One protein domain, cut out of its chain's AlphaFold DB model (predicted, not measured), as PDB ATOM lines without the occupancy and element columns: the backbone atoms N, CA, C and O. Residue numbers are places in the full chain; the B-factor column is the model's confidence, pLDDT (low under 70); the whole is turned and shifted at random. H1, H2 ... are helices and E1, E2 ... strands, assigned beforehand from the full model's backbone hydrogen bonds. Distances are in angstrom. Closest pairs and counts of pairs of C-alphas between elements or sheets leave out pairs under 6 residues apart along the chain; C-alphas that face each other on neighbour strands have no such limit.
ATOM      1  N   CYS A   4      42.533   5.063  38.676       69.19
ATOM      2  CA  CYS A   4      42.176   5.018  37.257       69.19
ATOM      3  C   CYS A   4      41.490   6.321  36.794       69.19
ATOM      4  O   CYS A   4      41.900   6.897  35.789       69.19
ATOM      5  N   PHE A   5      40.537   6.842  37.571       65.56
ATOM      6  CA  PHE A   5      39.872   8.120  37.304       65.56
ATOM      7  C   PHE A   5      40.801   9.343  37.426       65.56
ATOM      8  O   PHE A   5      40.702  10.287  36.645       65.56
ATOM      9  N   GLN A   6      41.698   9.356  38.416       66.44
ATOM     10  CA  GLN A   6      42.548  10.518  38.711       66.44
ATOM     11  C   GLN A   6      43.798  10.597  37.826       66.44
ATOM     12  O   GLN A   6      44.197  11.687  37.416       66.44
ATOM     13  N   GLU A   7      44.417   9.451  37.547       70.06
ATOM     14  CA  GLU A   7      45.703   9.341  36.854       70.06
ATOM     15  C   GLU A   7      45.570   8.810  35.420       70.06
ATOM     16  O   GLU A   7      46.551   8.798  34.679       70.06
ATOM     17  N   GLY A   8      44.381   8.347  35.018       67.69
ATOM     18  CA  GLY A   8      44.150   7.736  33.706       67.69
ATOM     19  C   GLY A   8      44.804   6.361  33.537       67.69
ATOM     20  O   GLY A   8      44.862   5.838  32.425       67.69
ATOM     21  N   ARG A   9      45.319   5.770  34.622       72.50
ATOM     22  CA  ARG A   9      45.962   4.453  34.635       72.50
ATOM     23  C   ARG A   9      45.652   3.702  35.922       72.50
ATOM     24  O   ARG A   9      45.416   4.300  36.969       72.50
ATOM     25  N   CYS A  10      45.716   2.381  35.846       78.06
ATOM     26  CA  CYS A  10      45.641   1.539  37.029       78.06
ATOM     27  C   CYS A  10      46.864   1.745  37.938       78.06
ATOM     28  O   CYS A  10      47.988   1.884  37.451       78.06
ATOM     29  N   ASP A  27      35.325  -7.164  19.099       97.62
ATOM     30  CA  ASP A  27      34.006  -6.693  18.636       97.62
ATOM     31  C   ASP A  27      32.856  -7.129  19.560       97.62
ATOM     32  O   ASP A  27      31.807  -6.481  19.632       97.62
ATOM     33  N   GLY A  28      33.062  -8.213  20.312       97.06
ATOM     34  CA  GLY A  28      32.110  -8.668  21.310       97.06
ATOM     35  C   GLY A  28      32.715  -9.532  22.408       97.06
ATOM     36  O   GLY A  28      33.860  -9.976  22.318       97.06
ATOM     37  N   LEU A  29      31.933  -9.741  23.468       98.12
ATOM     38  CA  LEU A  29      32.342 -10.452  24.678       98.12
ATOM     39  C   LEU A  29      31.392 -11.603  25.015       98.12
ATOM     40  O   LEU A  29      30.175 -11.453  24.962       98.12
ATOM     41  N   VAL A  30      31.951 -12.725  25.468       98.50
ATOM     42  CA  VAL A  30      31.190 -13.803  26.112       98.50
ATOM     43  C   VAL A  30      31.637 -13.892  27.566       98.50
ATOM     44  O   VAL A  30      32.796 -14.210  27.833       98.50
ATOM     45  N   LEU A  31      30.744 -13.592  28.509       98.50
ATOM     46  CA  LEU A  31      31.038 -13.692  29.938       98.50
ATOM     47  C   LEU A  31      30.590 -15.047  30.477       98.50
ATOM     48  O   LEU A  31      29.424 -15.412  30.367       98.50
ATOM     49  N   GLY A  32      31.517 -15.786  31.079       98.19
ATOM     50  CA  GLY A  32      31.256 -17.108  31.639       98.19
ATOM     51  C   GLY A  32      31.599 -17.171  33.120       98.19
ATOM     52  O   GLY A  32      32.739 -16.903  33.493       98.19
ATOM     53  N   SER A  33      30.650 -17.569  33.968       98.44
ATOM     54  CA  SER A  33      30.948 -17.909  35.365       98.44
ATOM     55  C   SER A  33      30.063 -19.053  35.846       98.44
ATOM     56  O   SER A  33      28.847 -18.967  35.668       98.44
ATOM     57  N   PRO A  34      30.610 -20.086  36.514       97.44
ATOM     58  CA  PRO A  34      29.777 -21.015  37.261       97.44
ATOM     59  C   PRO A  34      29.111 -20.302  38.446       97.44
ATOM     60  O   PRO A  34      29.556 -19.225  38.866       97.44
ATOM     61  N   VAL A  35      28.057 -20.921  38.973       98.06
ATOM     62  CA  VAL A  35      27.335 -20.453  40.158       98.06
ATOM     63  C   VAL A  35      27.976 -21.010  41.423       98.06
ATOM     64  O   VAL A  35      27.949 -22.222  41.650       98.06
ATOM     65  N   TYR A  36      28.480 -20.123  42.281       96.56
ATOM     66  CA  TYR A  36      28.889 -20.439  43.647       96.56
ATOM     67  C   TYR A  36      28.150 -19.537  44.631       96.56
ATOM     68  O   TYR A  36      28.304 -18.322  44.608       96.56
ATOM     69  N   PHE A  37      27.346 -20.163  45.496       95.00
ATOM     70  CA  PHE A  37      26.461 -19.489  46.452       95.00
ATOM     71  C   PHE A  37      25.567 -18.429  45.781       95.00
ATOM     72  O   PHE A  37      25.615 -17.245  46.108       95.00
ATOM     73  N   ASP A  38      24.791 -18.879  44.790       96.75
ATOM     74  CA  ASP A  38      23.830 -18.087  44.004       96.75
ATOM     75  C   ASP A  38      24.410 -16.876  43.266       96.75
ATOM     76  O   ASP A  38      23.679 -15.984  42.828       96.75
ATOM     77  N   GLN A  39      25.732 -16.845  43.104       97.81
ATOM     78  CA  GLN A  39      26.450 -15.736  42.504       97.81
ATOM     79  C   GLN A  39      27.589 -16.191  41.595       97.81
ATOM     80  O   GLN A  39      27.954 -17.368  41.530       97.81
ATOM     81  N   VAL A  40      28.141 -15.216  40.869       98.50
ATOM     82  CA  VAL A  40      29.386 -15.380  40.116       98.50
ATOM     83  C   VAL A  40      30.540 -15.794  41.035       98.50
ATOM     84  O   VAL A  40      30.534 -15.558  42.242       98.50
ATOM     85  N   THR A  41      31.585 -16.368  40.447       98.44
ATOM     86  CA  THR A  41      32.828 -16.661  41.167       98.44
ATOM     87  C   THR A  41      33.490 -15.388  41.694       98.44
ATOM     88  O   THR A  41      33.347 -14.305  41.119       98.44
ATOM     89  N   GLY A  42      34.306 -15.528  42.744       98.19
ATOM     90  CA  GLY A  42      35.134 -14.426  43.240       98.19
ATOM     91  C   GLY A  42      36.058 -13.856  42.159       98.19
ATOM     92  O   GLY A  42      36.235 -12.648  42.084       98.19
ATOM     93  N   GLN A  43      36.579 -14.699  41.264       96.62
ATOM     94  CA  GLN A  43      37.421 -14.282  40.139       96.62
ATOM     95  C   GLN A  43      36.656 -13.400  39.148       96.62
ATOM     96  O   GLN A  43      37.142 -12.337  38.770       96.62
ATOM     97  N   MET A  44      35.440 -13.802  38.767       97.69
ATOM     98  CA  MET A  44      34.586 -12.978  37.911       97.69
ATOM     99  C   MET A  44      34.213 -11.663  38.605       97.69
ATOM    100  O   MET A  44      34.211 -10.609  37.976       97.69
ATOM    101  N   LYS A  45      33.964 -11.690  39.919       97.25
ATOM    102  CA  LYS A  45      33.677 -10.472  40.680       97.25
ATOM    103  C   LYS A  45      34.880  -9.526  40.758       97.25
ATOM    104  O   LYS A  45      34.690  -8.326  40.604       97.25
ATOM    105  N   LEU A  46      36.100 -10.048  40.915       94.94
ATOM    106  CA  LEU A  46      37.329  -9.249  40.836       94.94
ATOM    107  C   LEU A  46      37.453  -8.571  39.469       94.94
ATOM    108  O   LEU A  46      37.697  -7.373  39.415       94.94
ATOM    109  N   PHE A  47      37.221  -9.303  38.375       94.06
ATOM    110  CA  PHE A  47      37.196  -8.719  37.033       94.06
ATOM    111  C   PHE A  47      36.166  -7.585  36.916       94.06
ATOM    112  O   PHE A  47      36.505  -6.498  36.454       94.06
ATOM    113  N   ILE A  48      34.938  -7.810  37.391       94.56
ATOM    114  CA  ILE A  48      33.867  -6.803  37.408       94.56
ATOM    115  C   ILE A  48      34.289  -5.554  38.195       94.56
ATOM    116  O   ILE A  48      34.155  -4.435  37.700       94.56
ATOM    117  N   ASP A  49      34.856  -5.734  39.388       91.00
ATOM    118  CA  ASP A  49      35.249  -4.635  40.277       91.00
ATOM    119  C   ASP A  49      36.407  -3.802  39.712       91.00
ATOM    120  O   ASP A  49      36.498  -2.600  39.975       91.00
ATOM    121  N   ARG A  50      37.258  -4.399  38.870       87.50
ATOM    122  CA  ARG A  50      38.327  -3.691  38.146       87.50
ATOM    123  C   ARG A  50      37.788  -2.798  37.019       87.50
ATOM    124  O   ARG A  50      38.526  -1.936  36.551       87.50
ATOM    125  N   MET A  51      36.526  -2.961  36.607       86.31
ATOM    126  CA  MET A  51      35.893  -2.215  35.506       86.31
ATOM    127  C   MET A  51      34.909  -1.131  35.962       86.31
ATOM    128  O   MET A  51      34.166  -0.601  35.136       86.31
ATOM    129  N   ALA A  52      34.905  -0.768  37.250       78.62
ATOM    130  CA  ALA A  52      33.994   0.238  37.803       78.62
ATOM    131  C   ALA A  52      34.010   1.568  37.019       78.62
ATOM    132  O   ALA A  52      32.956   2.112  36.696       78.62
ATOM    133  N   ASP A  53      35.195   2.047  36.634       73.44
ATOM    134  CA  ASP A  53      35.355   3.301  35.885       73.44
ATOM    135  C   ASP A  53      34.809   3.202  34.451       73.44
ATOM    136  O   ASP A  53      34.323   4.182  33.887       73.44
ATOM    137  N   GLY A  54      34.827   2.000  33.865       79.25
ATOM    138  CA  GLY A  54      34.291   1.754  32.529       79.25
ATOM    139  C   GLY A  54      32.772   1.924  32.449       79.25
ATOM    140  O   GLY A  54      32.253   2.184  31.365       79.25
ATOM    141  N   ILE A  55      32.062   1.812  33.577       84.06
ATOM    142  CA  ILE A  55      30.599   1.925  33.633       84.06
ATOM    143  C   ILE A  55      30.163   3.363  33.348       84.06
ATOM    144  O   ILE A  55      29.327   3.592  32.481       84.06
ATOM    145  N   GLN A  56      30.756   4.347  34.030       74.31
ATOM    146  CA  GLN A  56      30.363   5.757  33.888       74.31
ATOM    147  C   GLN A  56      30.614   6.294  32.475       74.31
ATOM    148  O   GLN A  56      29.826   7.086  31.962       74.31
ATOM    149  N   CYS A  57      31.687   5.826  31.836       75.19
ATOM    150  CA  CYS A  57      32.052   6.211  30.475       75.19
ATOM    151  C   CYS A  57      31.408   5.330  29.396       75.19
ATOM    152  O   CYS A  57      31.649   5.571  28.216       75.19
ATOM    153  N   GLN A  58      30.655   4.292  29.781       85.56
ATOM    154  CA  GLN A  58      30.192   3.237  28.880       85.56
ATOM    155  C   GLN A  58      31.290   2.772  27.909       85.56
ATOM    156  O   GLN A  58      31.153   2.851  26.683       85.56
ATOM    157  N   ALA A  59      32.406   2.306  28.474       87.56
ATOM    158  CA  ALA A  59      33.633   1.989  27.742       87.56
ATOM    159  C   ALA A  59      33.445   0.978  26.593       87.56
ATOM    160  O   ALA A  59      34.270   0.925  25.684       87.56
ATOM    161  N   PHE A  60      32.380   0.175  26.613       94.25
ATOM    162  CA  PHE A  60      32.075  -0.853  25.616       94.25
ATOM    163  C   PHE A  60      30.953  -0.450  24.649       94.25
ATOM    164  O   PHE A  60      30.405  -1.312  23.961       94.25
ATOM    165  N   THR A  61      30.630   0.843  24.557       92.94
ATOM    166  CA  THR A  61      29.673   1.369  23.571       92.94
ATOM    167  C   THR A  61      29.972   0.834  22.167       92.94
ATOM    168  O   THR A  61      31.085   0.965  21.657       92.94
ATOM    169  N   GLY A  62      28.959   0.233  21.541       93.19
ATOM    170  CA  GLY A  62      29.032  -0.334  20.190       93.19
ATOM    171  C   GLY A  62      29.532  -1.780  20.117       93.19
ATOM    172  O   GLY A  62      29.527  -2.355  19.030       93.19
ATOM    173  N   LYS A  63      29.937  -2.385  21.241       97.50
ATOM    174  CA  LYS A  63      30.260  -3.817  21.321       97.50
ATOM    175  C   LYS A  63      29.003  -4.639  21.594       97.50
ATOM    176  O   LYS A  63      28.047  -4.147  22.188       97.50
ATOM    177  N   TYR A  64      29.035  -5.916  21.235       98.56
ATOM    178  CA  TYR A  64      27.979  -6.879  21.572       98.56
ATOM    179  C   TYR A  64      28.464  -7.861  22.637       98.56
ATOM    180  O   TYR A  64      29.664  -8.018  22.857       98.56
ATOM    181  N   GLY A  65      27.554  -8.564  23.301       98.31
ATOM    182  CA  GLY A  65      27.975  -9.666  24.154       98.31
ATOM    183  C   GLY A  65      26.872 -10.616  24.566       98.31
ATOM    184  O   GLY A  65      25.702 -10.411  24.260       98.31
ATOM    185  N   CYS A  66      27.244 -11.683  25.253       98.69
ATOM    186  CA  CYS A  66      26.308 -12.617  25.860       98.69
ATOM    187  C   CYS A  66      26.917 -13.255  27.107       98.69
ATOM    188  O   CYS A  66      28.122 -13.146  27.352       98.69
ATOM    189  N   SER A  67      26.076 -13.919  27.898       98.69
ATOM    190  CA  SER A  67      26.504 -14.523  29.159       98.69
ATOM    191  C   SER A  67      26.146 -15.999  29.240       98.69
ATOM    192  O   SER A  67      25.057 -16.414  28.847       98.69
ATOM    193  N   VAL A  68      27.052 -16.798  29.793       98.44
ATOM    194  CA  VAL A  68      26.858 -18.231  30.007       98.44
ATOM    195  C   VAL A  68      27.161 -18.615  31.452       98.44
ATOM    196  O   VAL A  68      28.073 -18.078  32.083       98.44
ATOM    197  N   SER A  69      26.394 -19.549  32.004       98.06
ATOM    198  CA  SER A  69      26.603 -20.034  33.365       98.06
ATOM    199  C   SER A  69      26.181 -21.485  33.524       98.06
ATOM    200  O   SER A  69      25.225 -21.953  32.904       98.06
ATOM    201  N   THR A  70      26.887 -22.194  34.399       97.00
ATOM    202  CA  THR A  70      26.500 -23.524  34.861       97.00
ATOM    203  C   THR A  70      26.338 -23.526  36.375       97.00
ATOM    204  O   THR A  70      27.106 -22.889  37.098       97.00
ATOM    205  N   SER A  71      25.343 -24.253  36.870       96.50
ATOM    206  CA  SER A  71      25.095 -24.428  38.301       96.50
ATOM    207  C   SER A  71      24.992 -25.905  38.657       96.50
ATOM    208  O   SER A  71      24.686 -26.750  37.817       96.50
ATOM    209  N   GLY A  72      25.231 -26.235  39.926       94.88
ATOM    210  CA  GLY A  72      24.921 -27.573  40.425       94.88
ATOM    211  C   GLY A  72      23.413 -27.833  40.459       94.88
ATOM    212  O   GLY A  72      22.975 -28.924  40.112       94.88
ATOM    213  N   ASP A  73      22.618 -26.836  40.842       93.19
ATOM    214  CA  ASP A  73      21.187 -27.021  41.095       93.19
ATOM    215  C   ASP A  73      20.318 -25.845  40.627       93.19
ATOM    216  O   ASP A  73      19.308 -26.070  39.964       93.19
ATOM    217  N   HIS A  74      20.691 -24.611  40.980       94.62
ATOM    218  CA  HIS A  74      19.892 -23.412  40.723       94.62
ATOM    219  C   HIS A  74      20.751 -22.141  40.582       94.62
ATOM    220  O   HIS A  74      21.976 -22.179  40.707       94.62
ATOM    221  N   ALA A  75      20.066 -21.014  40.346       96.62
ATOM    222  CA  ALA A  75      20.578 -19.640  40.248       96.62
ATOM    223  C   ALA A  75      21.406 -19.287  38.997       96.62
ATOM    224  O   ALA A  75      21.765 -18.124  38.814       96.62
ATOM    225  N   GLU A  76      21.595 -20.213  38.056       96.62
ATOM    226  CA  GLU A  76      22.263 -19.949  36.772       96.62
ATOM    227  C   GLU A  76      21.589 -18.825  35.981       96.62
ATOM    228  O   GLU A  76      22.271 -17.971  35.421       96.62
ATOM    229  N   GLN A  77      20.253 -18.764  36.011       97.06
ATOM    230  CA  GLN A  77      19.472 -17.710  35.360       97.06
ATOM    231  C   GLN A  77      19.661 -16.340  36.024       97.06
ATOM    232  O   GLN A  77      19.646 -15.314  35.351       97.06
ATOM    233  N   ALA A  78      19.848 -16.299  37.346       98.12
ATOM    234  CA  ALA A  78      20.137 -15.050  38.046       98.12
ATOM    235  C   ALA A  78      21.548 -14.548  37.700       98.12
ATOM    236  O   ALA A  78      21.735 -13.357  37.453       98.12
ATOM    237  N   VAL A  79      22.518 -15.463  37.608       98.56
ATOM    238  CA  VAL A  79      23.909 -15.141  37.272       98.56
ATOM    239  C   VAL A  79      24.056 -14.623  35.844       98.56
ATOM    240  O   VAL A  79      24.696 -13.590  35.647       98.56
ATOM    241  N   VAL A  80      23.451 -15.266  34.840       98.69
ATOM    242  CA  VAL A  80      23.559 -14.767  33.456       98.69
ATOM    243  C   VAL A  80      22.891 -13.405  33.269       98.69
ATOM    244  O   VAL A  80      23.455 -12.549  32.590       98.69
ATOM    245  N   LYS A  81      21.772 -13.146  33.958       98.56
ATOM    246  CA  LYS A  81      21.124 -11.826  33.965       98.56
ATOM    247  C   LYS A  81      21.995 -10.763  34.618       98.56
ATOM    248  O   LYS A  81      22.078  -9.650  34.109       98.56
ATOM    249  N   TYR A  82      22.661 -11.102  35.720       98.44
ATOM    250  CA  TYR A  82      23.620 -10.216  36.375       98.44
ATOM    251  C   TYR A  82      24.792  -9.860  35.444       98.44
ATOM    252  O   TYR A  82      25.139  -8.687  35.311       98.44
ATOM    253  N   LEU A  83      25.355 -10.846  34.741       98.62
ATOM    254  CA  LEU A  83      26.444 -10.631  33.783       98.62
ATOM    255  C   LEU A  83      26.000  -9.822  32.552       98.62
ATOM    256  O   LEU A  83      26.714  -8.916  32.120       98.62
ATOM    257  N   ASN A  84      24.801 -10.077  32.024       98.56
ATOM    258  CA  ASN A  84      24.232  -9.289  30.931       98.56
ATOM    259  C   ASN A  84      23.940  -7.848  31.358       98.56
ATOM    260  O   ASN A  84      24.224  -6.914  30.608       98.56
ATOM    261  N   HIS A  85      23.445  -7.645  32.579       97.50
ATOM    262  CA  HIS A  85      23.289  -6.307  33.134       97.50
ATOM    263  C   HIS A  85      24.638  -5.587  33.234       97.50
ATOM    264  O   HIS A  85      24.745  -4.433  32.831       97.50
ATOM    265  N   PHE A  86      25.690  -6.269  33.690       97.38
ATOM    266  CA  PHE A  86      27.036  -5.702  33.733       97.38
ATOM    267  C   PHE A  86      27.556  -5.284  32.343       97.38
ATOM    268  O   PHE A  86      28.060  -4.171  32.200       97.38
ATOM    269  N   LEU A  87      27.369  -6.111  31.305       97.69
ATOM    270  CA  LEU A  87      27.687  -5.741  29.916       97.69
ATOM    271  C   LEU A  87      26.938  -4.474  29.473       97.69
ATOM    272  O   LEU A  87      27.547  -3.558  28.920       97.69
ATOM    273  N   GLN A  88      25.639  -4.401  29.767       96.69
ATOM    274  CA  GLN A  88      24.799  -3.251  29.435       96.69
ATOM    275  C   GLN A  88      25.227  -1.971  30.175       96.69
ATOM    276  O   GLN A  88      25.236  -0.881  29.604       96.69
ATOM    277  N   MET A  89      25.635  -2.086  31.441       94.56
ATOM    278  CA  MET A  89      26.166  -0.958  32.217       94.56
ATOM    279  C   MET A  89      27.456  -0.398  31.608       94.56
ATOM    280  O   MET A  89      27.688   0.805  31.667       94.56
ATOM    281  N   LEU A  90      28.261  -1.243  30.963       93.31
ATOM    282  CA  LEU A  90      29.453  -0.829  30.222       93.31
ATOM    283  C   LEU A  90      29.138  -0.291  28.819       93.31
ATOM    284  O   LEU A  90      30.058   0.144  28.136       93.31
ATOM    285  N   GLY A  91      27.880  -0.298  28.371       94.31
ATOM    286  CA  GLY A  91      27.468   0.165  27.040       94.31
ATOM    287  C   GLY A  91      27.512  -0.894  25.938       94.31
ATOM    288  O   GLY A  91      27.217  -0.574  24.786       94.31
ATOM    289  N   ALA A  92      27.874  -2.139  26.259       97.38
ATOM    290  CA  ALA A  92      27.758  -3.241  25.309       97.38
ATOM    291  C   ALA A  92      26.291  -3.664  25.163       97.38
ATOM    292  O   ALA A  92      25.490  -3.461  26.069       97.38
ATOM    293  N   THR A  93      25.945  -4.307  24.051       98.25
ATOM    294  CA  THR A  93      24.594  -4.807  23.768       98.25
ATOM    295  C   THR A  93      24.503  -6.315  24.029       98.25
ATOM    296  O   THR A  93      25.017  -7.096  23.221       98.25
ATOM    297  N   PRO A  94      23.860  -6.767  25.128       98.19
ATOM    298  CA  PRO A  94      23.644  -8.188  25.368       98.19
ATOM    299  C   PRO A  94      22.646  -8.786  24.369       98.19
ATOM    300  O   PRO A  94      21.519  -8.309  24.252       98.19
ATOM    301  N   VAL A  95      23.030  -9.859  23.679       97.94
ATOM    302  CA  VAL A  95      22.198 -10.513  22.651       97.94
ATOM    303  C   VAL A  95      21.474 -11.759  23.162       97.94
ATOM    304  O   VAL A  95      20.563 -12.267  22.501       97.94
ATOM    305  N   GLY A  96      21.858 -12.275  24.330       97.88
ATOM    306  CA  GLY A  96      21.251 -13.461  24.922       97.88
ATOM    307  C   GLY A  96      22.058 -14.054  26.071       97.88
ATOM    308  O   GLY A  96      23.062 -13.497  26.520       97.88
ATOM    309  N   GLU A  97      21.590 -15.198  26.552       98.31
ATOM    310  CA  GLU A  97      22.168 -15.904  27.688       98.31
ATOM    311  C   GLU A  97      21.889 -17.406  27.646       98.31
ATOM    312  O   GLU A  97      20.863 -17.833  27.119       98.31
ATOM    313  N   VAL A  98      22.786 -18.199  28.239       98.12
ATOM    314  CA  VAL A  98      22.584 -19.635  28.483       98.12
ATOM    315  C   VAL A  98      22.974 -19.972  29.918       98.12
ATOM    316  O   VAL A  98      24.147 -19.949  30.277       98.12
ATOM    317  N   GLY A  99      21.988 -20.311  30.746       96.94
ATOM    318  CA  GLY A  99      22.186 -20.795  32.112       96.94
ATOM    319  C   GLY A  99      21.697 -22.234  32.247       96.94
ATOM    320  O   GLY A  99      20.530 -22.492  31.956       96.94
ATOM    321  N   ILE A 100      22.553 -23.162  32.696       96.38
ATOM    322  CA  ILE A 100      22.202 -24.589  32.811       96.38
ATOM    323  C   ILE A 100      22.553 -25.177  34.183       96.38
ATOM    324  O   ILE A 100      23.709 -25.149  34.604       96.38
ATOM    325  N   ALA A 101      21.572 -25.798  34.842       95.38
ATOM    326  CA  ALA A 101      21.796 -26.627  36.025       95.38
ATOM    327  C   ALA A 101      22.187 -28.060  35.624       95.38
ATOM    328  O   ALA A 101      21.427 -28.749  34.942       95.38
ATOM    329  N   ILE A 102      23.366 -28.520  36.051       94.31
ATOM    330  CA  ILE A 102      23.948 -29.803  35.615       94.31
ATOM    331  C   ILE A 102      23.762 -30.946  36.620       94.31
ATOM    332  O   ILE A 102      23.857 -32.109  36.246       94.31
ATOM    333  N   GLY A 103      23.485 -30.661  37.896       89.44
ATOM    334  CA  GLY A 103      23.435 -31.699  38.937       89.44
ATOM    335  C   GLY A 103      22.172 -32.559  38.920       89.44
ATOM    336  O   GLY A 103      22.184 -33.658  39.471       89.44
ATOM    337  N   ARG A 104      21.092 -32.101  38.273       81.25
ATOM    338  CA  ARG A 104      19.830 -32.857  38.161       81.25
ATOM    339  C   ARG A 104      19.762 -33.764  36.937       81.25
ATOM    340  O   ARG A 104      18.937 -34.674  36.913       81.25
ATOM    341  N   ASP A 105      20.590 -33.515  35.925       88.81
ATOM    342  CA  ASP A 105      20.551 -34.254  34.669       88.81
ATOM    343  C   ASP A 105      21.956 -34.397  34.053       88.81
ATOM    344  O   ASP A 105      22.521 -33.409  33.578       88.81
ATOM    345  N   PRO A 106      22.499 -35.628  33.981       86.75
ATOM    346  CA  PRO A 106      23.804 -35.903  33.380       86.75
ATOM    347  C   PRO A 106      23.937 -35.475  31.910       86.75
ATOM    348  O   PRO A 106      25.045 -35.226  31.446       86.75
ATOM    349  N   ASN A 107      22.825 -35.375  31.177       92.56
ATOM    350  CA  ASN A 107      22.787 -34.973  29.770       92.56
ATOM    351  C   ASN A 107      22.485 -33.475  29.585       92.56
ATOM    352  O   ASN A 107      22.330 -33.022  28.448       92.56
ATOM    353  N   ALA A 108      22.373 -32.696  30.671       92.12
ATOM    354  CA  ALA A 108      22.085 -31.263  30.598       92.12
ATOM    355  C   ALA A 108      23.118 -30.510  29.752       92.12
ATOM    356  O   ALA A 108      22.736 -29.685  28.925       92.12
ATOM    357  N   LEU A 109      24.406 -30.836  29.912       90.56
ATOM    358  CA  LEU A 109      25.485 -30.224  29.134       90.56
ATOM    359  C   LEU A 109      25.365 -30.545  27.646       90.56
ATOM    360  O   LEU A 109      25.357 -29.626  26.838       90.56
ATOM    361  N   THR A 110      25.182 -31.818  27.285       92.81
ATOM    362  CA  THR A 110      25.043 -32.236  25.881       92.81
ATOM    363  C   THR A 110      23.868 -31.548  25.193       92.81
ATOM    364  O   THR A 110      23.980 -31.119  24.053       92.81
ATOM    365  N   ARG A 111      22.732 -31.386  25.879       89.25
ATOM    366  CA  ARG A 111      21.589 -30.659  25.303       89.25
ATOM    367  C   ARG A 111      21.816 -29.152  25.225       89.25
ATOM    368  O   ARG A 111      21.224 -28.500  24.372       89.25
ATOM    369  N   ALA A 112      22.642 -28.604  26.110       93.81
ATOM    370  CA  ALA A 112      22.988 -27.191  26.104       93.81
ATOM    371  C   ALA A 112      23.982 -26.815  24.998       93.81
ATOM    372  O   ALA A 112      24.054 -25.638  24.663       93.81
ATOM    373  N   GLU A 113      24.719 -27.775  24.425       94.56
ATOM    374  CA  GLU A 113      25.669 -27.520  23.331       94.56
ATOM    375  C   GLU A 113      24.998 -26.812  22.154       94.56
ATOM    376  O   GLU A 113      25.513 -25.812  21.662       94.56
ATOM    377  N   GLU A 114      23.816 -27.284  21.756       95.88
ATOM    378  CA  GLU A 114      23.062 -26.692  20.654       95.88
ATOM    379  C   GLU A 114      22.608 -25.264  20.977       95.88
ATOM    380  O   GLU A 114      22.814 -24.349  20.186       95.88
ATOM    381  N   VAL A 115      22.082 -25.040  22.184       96.38
ATOM    382  CA  VAL A 115      21.629 -23.711  22.623       96.38
ATOM    383  C   VAL A 115      22.808 -22.733  22.731       96.38
ATOM    384  O   VAL A 115      22.697 -21.563  22.368       96.38
ATOM    385  N   ALA A 116      23.963 -23.200  23.211       97.19
ATOM    386  CA  ALA A 116      25.182 -22.402  23.275       97.19
ATOM    387  C   ALA A 116      25.721 -22.071  21.875       97.19
ATOM    388  O   ALA A 116      26.194 -20.954  21.651       97.19
ATOM    389  N   ARG A 117      25.615 -23.010  20.925       98.12
ATOM    390  CA  ARG A 117      25.964 -22.796  19.517       98.12
ATOM    391  C   ARG A 117      25.064 -21.739  18.881       98.12
ATOM    392  O   ARG A 117      25.586 -20.782  18.317       98.12
ATOM    393  N   GLU A 118      23.750 -21.857  19.045       98.31
ATOM    394  CA  GLU A 118      22.776 -20.868  18.562       98.31
ATOM    395  C   GLU A 118      23.029 -19.475  19.162       98.31
ATOM    396  O   GLU A 118      22.971 -18.469  18.455       98.31
ATOM    397  N   LEU A 119      23.376 -19.392  20.455       98.56
ATOM    398  CA  LEU A 119      23.751 -18.123  21.086       98.56
ATOM    399  C   LEU A 119      25.020 -17.523  20.460       98.56
ATOM    400  O   LEU A 119      25.083 -16.310  20.245       98.56
ATOM    401  N   GLY A 120      26.027 -18.351  20.174       98.44
ATOM    402  CA  GLY A 120      27.257 -17.924  19.508       98.44
ATOM    403  C   GLY A 120      27.015 -17.428  18.080       98.44
ATOM    404  O   GLY A 120      27.539 -16.381  17.699       98.44
ATOM    405  N   GLU A 121      26.180 -18.133  17.316       98.56
ATOM    406  CA  GLU A 121      25.758 -17.730  15.969       98.56
ATOM    407  C   GLU A 121      25.013 -16.397  16.001       98.56
ATOM    408  O   GLU A 121      25.368 -15.482  15.260       98.56
ATOM    409  N   LYS A 122      24.064 -16.245  16.931       98.56
ATOM    410  CA  LYS A 122      23.337 -14.991  17.136       98.56
ATOM    411  C   LYS A 122      24.279 -13.836  17.470       98.56
ATOM    412  O   LYS A 122      24.146 -12.765  16.892       98.56
ATOM    413  N   LEU A 123      25.244 -14.035  18.373       98.62
ATOM    414  CA  LEU A 123      26.236 -13.007  18.705       98.62
ATOM    415  C   LEU A 123      27.048 -12.589  17.477       98.62
ATOM    416  O   LEU A 123      27.197 -11.395  17.225       98.62
ATOM    417  N   ALA A 124      27.549 -13.557  16.710       98.50
ATOM    418  CA  ALA A 124      28.316 -13.278  15.503       98.50
ATOM    419  C   ALA A 124      27.480 -12.528  14.456       98.50
ATOM    420  O   ALA A 124      27.958 -11.552  13.879       98.50
ATOM    421  N   GLU A 125      26.229 -12.940  14.243       98.50
ATOM    422  CA  GLU A 125      25.304 -12.273  13.328       98.50
ATOM    423  C   GLU A 125      25.022 -10.836  13.773       98.50
ATOM    424  O   GLU A 125      25.206  -9.911  12.982       98.50
ATOM    425  N   SER A 126      24.664 -10.621  15.044       98.25
ATOM    426  CA  SER A 126      24.390  -9.285  15.583       98.25
ATOM    427  C   SER A 126      25.584  -8.339  15.430       98.25
ATOM    428  O   SER A 126      25.383  -7.173  15.089       98.25
ATOM    429  N   ILE A 127      26.815  -8.836  15.610       98.25
ATOM    430  CA  ILE A 127      28.045  -8.071  15.353       98.25
ATOM    431  C   ILE A 127      28.169  -7.725  13.863       98.25
ATOM    432  O   ILE A 127      28.419  -6.569  13.518       98.25
ATOM    433  N   GLN A 128      27.990  -8.706  12.975       98.12
ATOM    434  CA  GLN A 128      28.164  -8.528  11.529       98.12
ATOM    435  C   GLN A 128      27.171  -7.529  10.937       98.12
ATOM    436  O   GLN A 128      27.562  -6.655  10.162       98.12
ATOM    437  N   VAL A 129      25.892  -7.652  11.297       97.81
ATOM    438  CA  VAL A 129      24.824  -6.803  10.750       97.81
ATOM    439  C   VAL A 129      24.624  -5.520  11.549       97.81
ATOM    440  O   VAL A 129      23.807  -4.692  11.154       97.81
ATOM    441  N   ARG A 130      25.364  -5.348  12.655       96.31
ATOM    442  CA  ARG A 130      25.176  -4.269  13.635       96.31
ATOM    443  C   ARG A 130      23.717  -4.170  14.064       96.31
ATOM    444  O   ARG A 130      23.078  -3.131  13.928       96.31
ATOM    445  N   GLN A 131      23.189  -5.297  14.532       96.44
ATOM    446  CA  GLN A 131      21.790  -5.412  14.907       96.44
ATOM    447  C   GLN A 131      21.430  -4.394  15.991       96.44
ATOM    448  O   GLN A 131      22.095  -4.311  17.027       96.44
ATOM    449  N   GLU A 132      20.357  -3.653  15.744       94.19
ATOM    450  CA  GLU A 132      19.804  -2.681  16.680       94.19
ATOM    451  C   GLU A 132      18.853  -3.365  17.667       94.19
ATOM    452  O   GLU A 132      18.063  -4.247  17.309       94.19
ATOM    453  N   TYR A 133      18.934  -2.943  18.927       95.06
ATOM    454  CA  TYR A 133      18.098  -3.438  20.019       95.06
ATOM    455  C   TYR A 133      17.470  -2.236  20.730       95.06
ATOM    456  O   TYR A 133      18.077  -1.697  21.662       95.06
ATOM    457  N   PRO A 134      16.251  -1.817  20.332       95.62
ATOM    458  CA  PRO A 134      15.678  -0.533  20.741       95.62
ATOM    459  C   PRO A 134      15.630  -0.301  22.257       95.62
ATOM    460  O   PRO A 134      15.927   0.796  22.723       95.62
ATOM    461  N   ASP A 135      15.310  -1.331  23.043       94.81
ATOM    462  CA  ASP A 135      15.234  -1.215  24.506       94.81
ATOM    463  C   ASP A 135      16.615  -1.008  25.147       94.81
ATOM    464  O   ASP A 135      16.766  -0.241  26.103       94.81
ATOM    465  N   ILE A 136      17.643  -1.666  24.604       95.12
ATOM    466  CA  ILE A 136      19.025  -1.554  25.080       95.12
ATOM    467  C   ILE A 136      19.600  -0.192  24.679       95.12
ATOM    468  O   ILE A 136      20.217   0.484  25.500       95.12
ATOM    469  N   GLU A 137      19.334   0.261  23.459       93.69
ATOM    470  CA  GLU A 137      19.729   1.589  22.985       93.69
ATOM    471  C   GLU A 137      19.059   2.708  23.777       93.69
ATOM    472  O   GLU A 137      19.717   3.674  24.170       93.69
ATOM    473  N   ALA A 138      17.765   2.570  24.076       94.62
ATOM    474  CA  ALA A 138      17.051   3.507  24.933       94.62
ATOM    475  C   ALA A 138      17.674   3.566  26.335       94.62
ATOM    476  O   ALA A 138      17.827   4.654  26.900       94.62
ATOM    477  N   PHE A 139      18.078   2.414  26.882       93.81
ATOM    478  CA  PHE A 139      18.819   2.356  28.136       93.81
ATOM    479  C   PHE A 139      20.168   3.086  28.034       93.81
ATOM    480  O   PHE A 139      20.430   3.957  28.864       93.81
ATOM    481  N   HIS A 140      20.995   2.786  27.025       93.25
ATOM    482  CA  HIS A 140      22.305   3.424  26.847       93.25
ATOM    483  C   HIS A 140      22.169   4.935  26.681       93.25
ATOM    484  O   HIS A 140      22.846   5.691  27.368       93.25
ATOM    485  N   LYS A 141      21.216   5.395  25.866       92.19
ATOM    486  CA  LYS A 141      20.949   6.823  25.675       92.19
ATOM    487  C   LYS A 141      20.568   7.517  26.983       92.19
ATOM    488  O   LYS A 141      21.080   8.593  27.282       92.19
ATOM    489  N   ARG A 142      19.689   6.905  27.785       90.81
ATOM    490  CA  ARG A 142      19.313   7.440  29.105       90.81
ATOM    491  C   ARG A 142      20.513   7.487  30.051       90.81
ATOM    492  O   ARG A 142      20.659   8.450  30.799       90.81
ATOM    493  N   PHE A 143      21.347   6.451  30.031       88.75
ATOM    494  CA  PHE A 143      22.548   6.382  30.854       88.75
ATOM    495  C   PHE A 143      23.554   7.475  30.462       88.75
ATOM    496  O   PHE A 143      23.999   8.233  31.319       88.75
ATOM    497  N   GLN A 144      23.840   7.626  29.169       86.50
ATOM    498  CA  GLN A 144      24.736   8.657  28.641       86.50
ATOM    499  C   GLN A 144      24.241  10.067  28.955       86.50
ATOM    500  O   GLN A 144      25.041  10.908  29.342       86.50
ATOM    501  N   GLU A 145      22.935  10.328  28.862       87.38
ATOM    502  CA  GLU A 145      22.375  11.630  29.247       87.38
ATOM    503  C   GLU A 145      22.599  11.925  30.739       87.38
ATOM    504  O   GLU A 145      22.956  13.048  31.094       87.38
ATOM    505  N   LYS A 146      22.446  10.920  31.614       83.25
ATOM    506  CA  LYS A 146      22.693  11.062  33.059       83.25
ATOM    507  C   LYS A 146      24.163  11.368  33.364       83.25
ATOM    508  O   LYS A 146      24.439  12.160  34.258       83.25
ATOM    509  N   PHE A 147      25.090  10.750  32.636       78.19
ATOM    510  CA  PHE A 147      26.534  10.877  32.867       78.19
ATOM    511  C   PHE A 147      27.243  11.795  31.863       78.19
ATOM    512  O   PHE A 147      28.470  11.794  31.798       78.19
ATOM    513  N   LYS A 148      26.506  12.612  31.100       78.44
ATOM    514  CA  LYS A 148      27.058  13.426  30.003       78.44
ATOM    515  C   LYS A 148      28.206  14.337  30.428       78.44
ATOM    516  O   LYS A 148      29.157  14.491  29.671       78.44
ATOM    517  N   ASP A 149      28.146  14.891  31.638       70.00
ATOM    518  CA  ASP A 149      29.176  15.797  32.152       70.00
ATOM    519  C   ASP A 149      30.466  15.027  32.472       70.00
ATOM    520  O   ASP A 149      31.560  15.463  32.111       70.00
ATOM    521  N   VAL A 150      30.334  13.827  33.051       67.94
ATOM    522  CA  VAL A 150      31.457  12.907  33.295       67.94
ATOM    523  C   VAL A 150      32.067  12.453  31.966       67.94
ATOM    524  O   VAL A 150      33.283  12.512  31.793       67.94
ATOM    525  N   ILE A 151      31.228  12.069  30.998       64.44
ATOM    526  CA  ILE A 151      31.649  11.640  29.655       64.44
ATOM    527  C   ILE A 151      32.357  12.777  28.900       64.44
ATOM    528  O   ILE A 151      33.345  12.537  28.210       64.44
ATOM    529  N   ALA A 152      31.903  14.023  29.056       66.88
ATOM    530  CA  ALA A 152      32.519  15.204  28.450       66.88
ATOM    531  C   ALA A 152      33.853  15.613  29.107       66.88
ATOM    532  O   ALA A 152      34.456  16.610  28.705       66.88
ATOM    533  N   GLY A 153      34.329  14.865  30.109       57.31
ATOM    534  CA  GLY A 153      35.582  15.143  30.802       57.31
ATOM    535  C   GLY A 153      35.497  16.329  31.762       57.31
ATOM    536  O   GLY A 153      36.537  16.832  32.199       57.31
ATOM    537  N   ALA A 154      34.287  16.778  32.119       55.62
ATOM    538  CA  ALA A 154      34.130  17.663  33.259       55.62
ATOM    539  C   ALA A 154      34.539  16.860  34.496       55.62
ATOM    540  O   ALA A 154      33.934  15.837  34.810       55.62
ATOM    541  N   ARG A 155      35.602  17.288  35.186       50.53
ATOM    542  CA  ARG A 155      35.907  16.740  36.509       50.53
ATOM    543  C   ARG A 155      34.738  17.150  37.400       50.53
ATOM    544  O   ARG A 155      34.599  18.353  37.621       50.53
TER     545      ARG A 155
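AT A GLANCE: This is residues 4 to 10 and 27 to 155 of the 172 residues of a protein of Methanomicrobiales archaeon (UniProt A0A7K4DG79). A small sheet of three parallel strands is the middle layer of a three-layer slab, with the long helix H5 over one face and H4 over the other, both running along the strands. H2 lies side by side with H4, while H6 and then H7 extend the shape past one end of the sheet, and H1 is a small separate piece near H3. The printed part has 136 residues, with seven named helices and three named strands in the order H1 E1 H2 H3 E2 H4 E3 H5 H6 H7, and the sheet order is E1 E2 E3. The class is mixed, helices and strands; the whole is compact, with a radius of gyration of the C-alphas of 16.4 A, and elongated, spanning 54 by 34 by 22 A.

HOW THE PARTS SIT: E2, residues 64 to 71, is the inner strand, parallel to the edge strands E1, residues 28 to 32, and E3, residues 93 to 101. N 31 and O 66 are within hydrogen-bond range at 2.9 A, as are N 95 and O 65 at 2.8 A. H4, residues 76 to 89, is over E2 and E3 at a height of 7.5 A over the sheet; its closest C-alphas to E3 are Glu 76 and Gly 99, 4.7 A. H5, residues 108 to 129, is on the opposite face, also over E2 and E3, at a height of 9.0 A; the C-alphas of Val 95 and Leu 123 are its closest to E3, 6.2 A. E2, H4 and E3 form a strand-helix-strand unit, two parallel neighbour strands with a helix between, and its crossover is right-handed. E1, H2, residues 42 to 50, H3, residues 52 to 56, and E2 form another, also right-handed. H2 is close to but not clearly touching H4, the closest C-alphas being Ile 48 and Phe 86, 7.8 A, at a shallow tilt of 13 degrees. H6, residues 134 to 146, only just touches H4, with 3 pairs of C-alphas within 8 A, the closest Gln 88 and Ile 136, 7.4 A. H7, residues 148 to 151, and H1, residues 4 to 7, are each close to but not clearly touching H3, with closest C-alphas Gln 56 and Val 150, 7.3 A, and Phe 5 and Asp 53, 6.8 A. Every O i to N i+4 pair is within hydrogen-bond range in H2, H4 and H6, against 16 of 18 in H5 and 0 of 1 in H3, which has 1 of 2 O i to N i+3 pairs within range; H1 and H7 are too short for an i+4 pair.

IN THESE COORDINATES: E2 is 24.4 A long, E3 25.2 A and E1 13.4 A. H5 is 31.6 A, with a kink of 28 degrees near residue 115, H4 19.9 A, H6 18.3 A and H2 12.3 A. C-alpha 64 begins E2 at (27.979, -6.879, 21.572), and C-alpha 129 ends H5 at (24.824, -6.803, 10.750).

THE WHOLE: The C-alphas of Pro 106 and Ala 154 are the farthest apart, 54.6 A. Residues 11 to 26 are not printed, and C-alphas 10 and 27 are 23.3 A apart across the cut. Of the links that are printed whole, none is long. Mean pLDDT of the printed part is 91.3; residues 4 to 6, 8 and 150 to 155 are under 70.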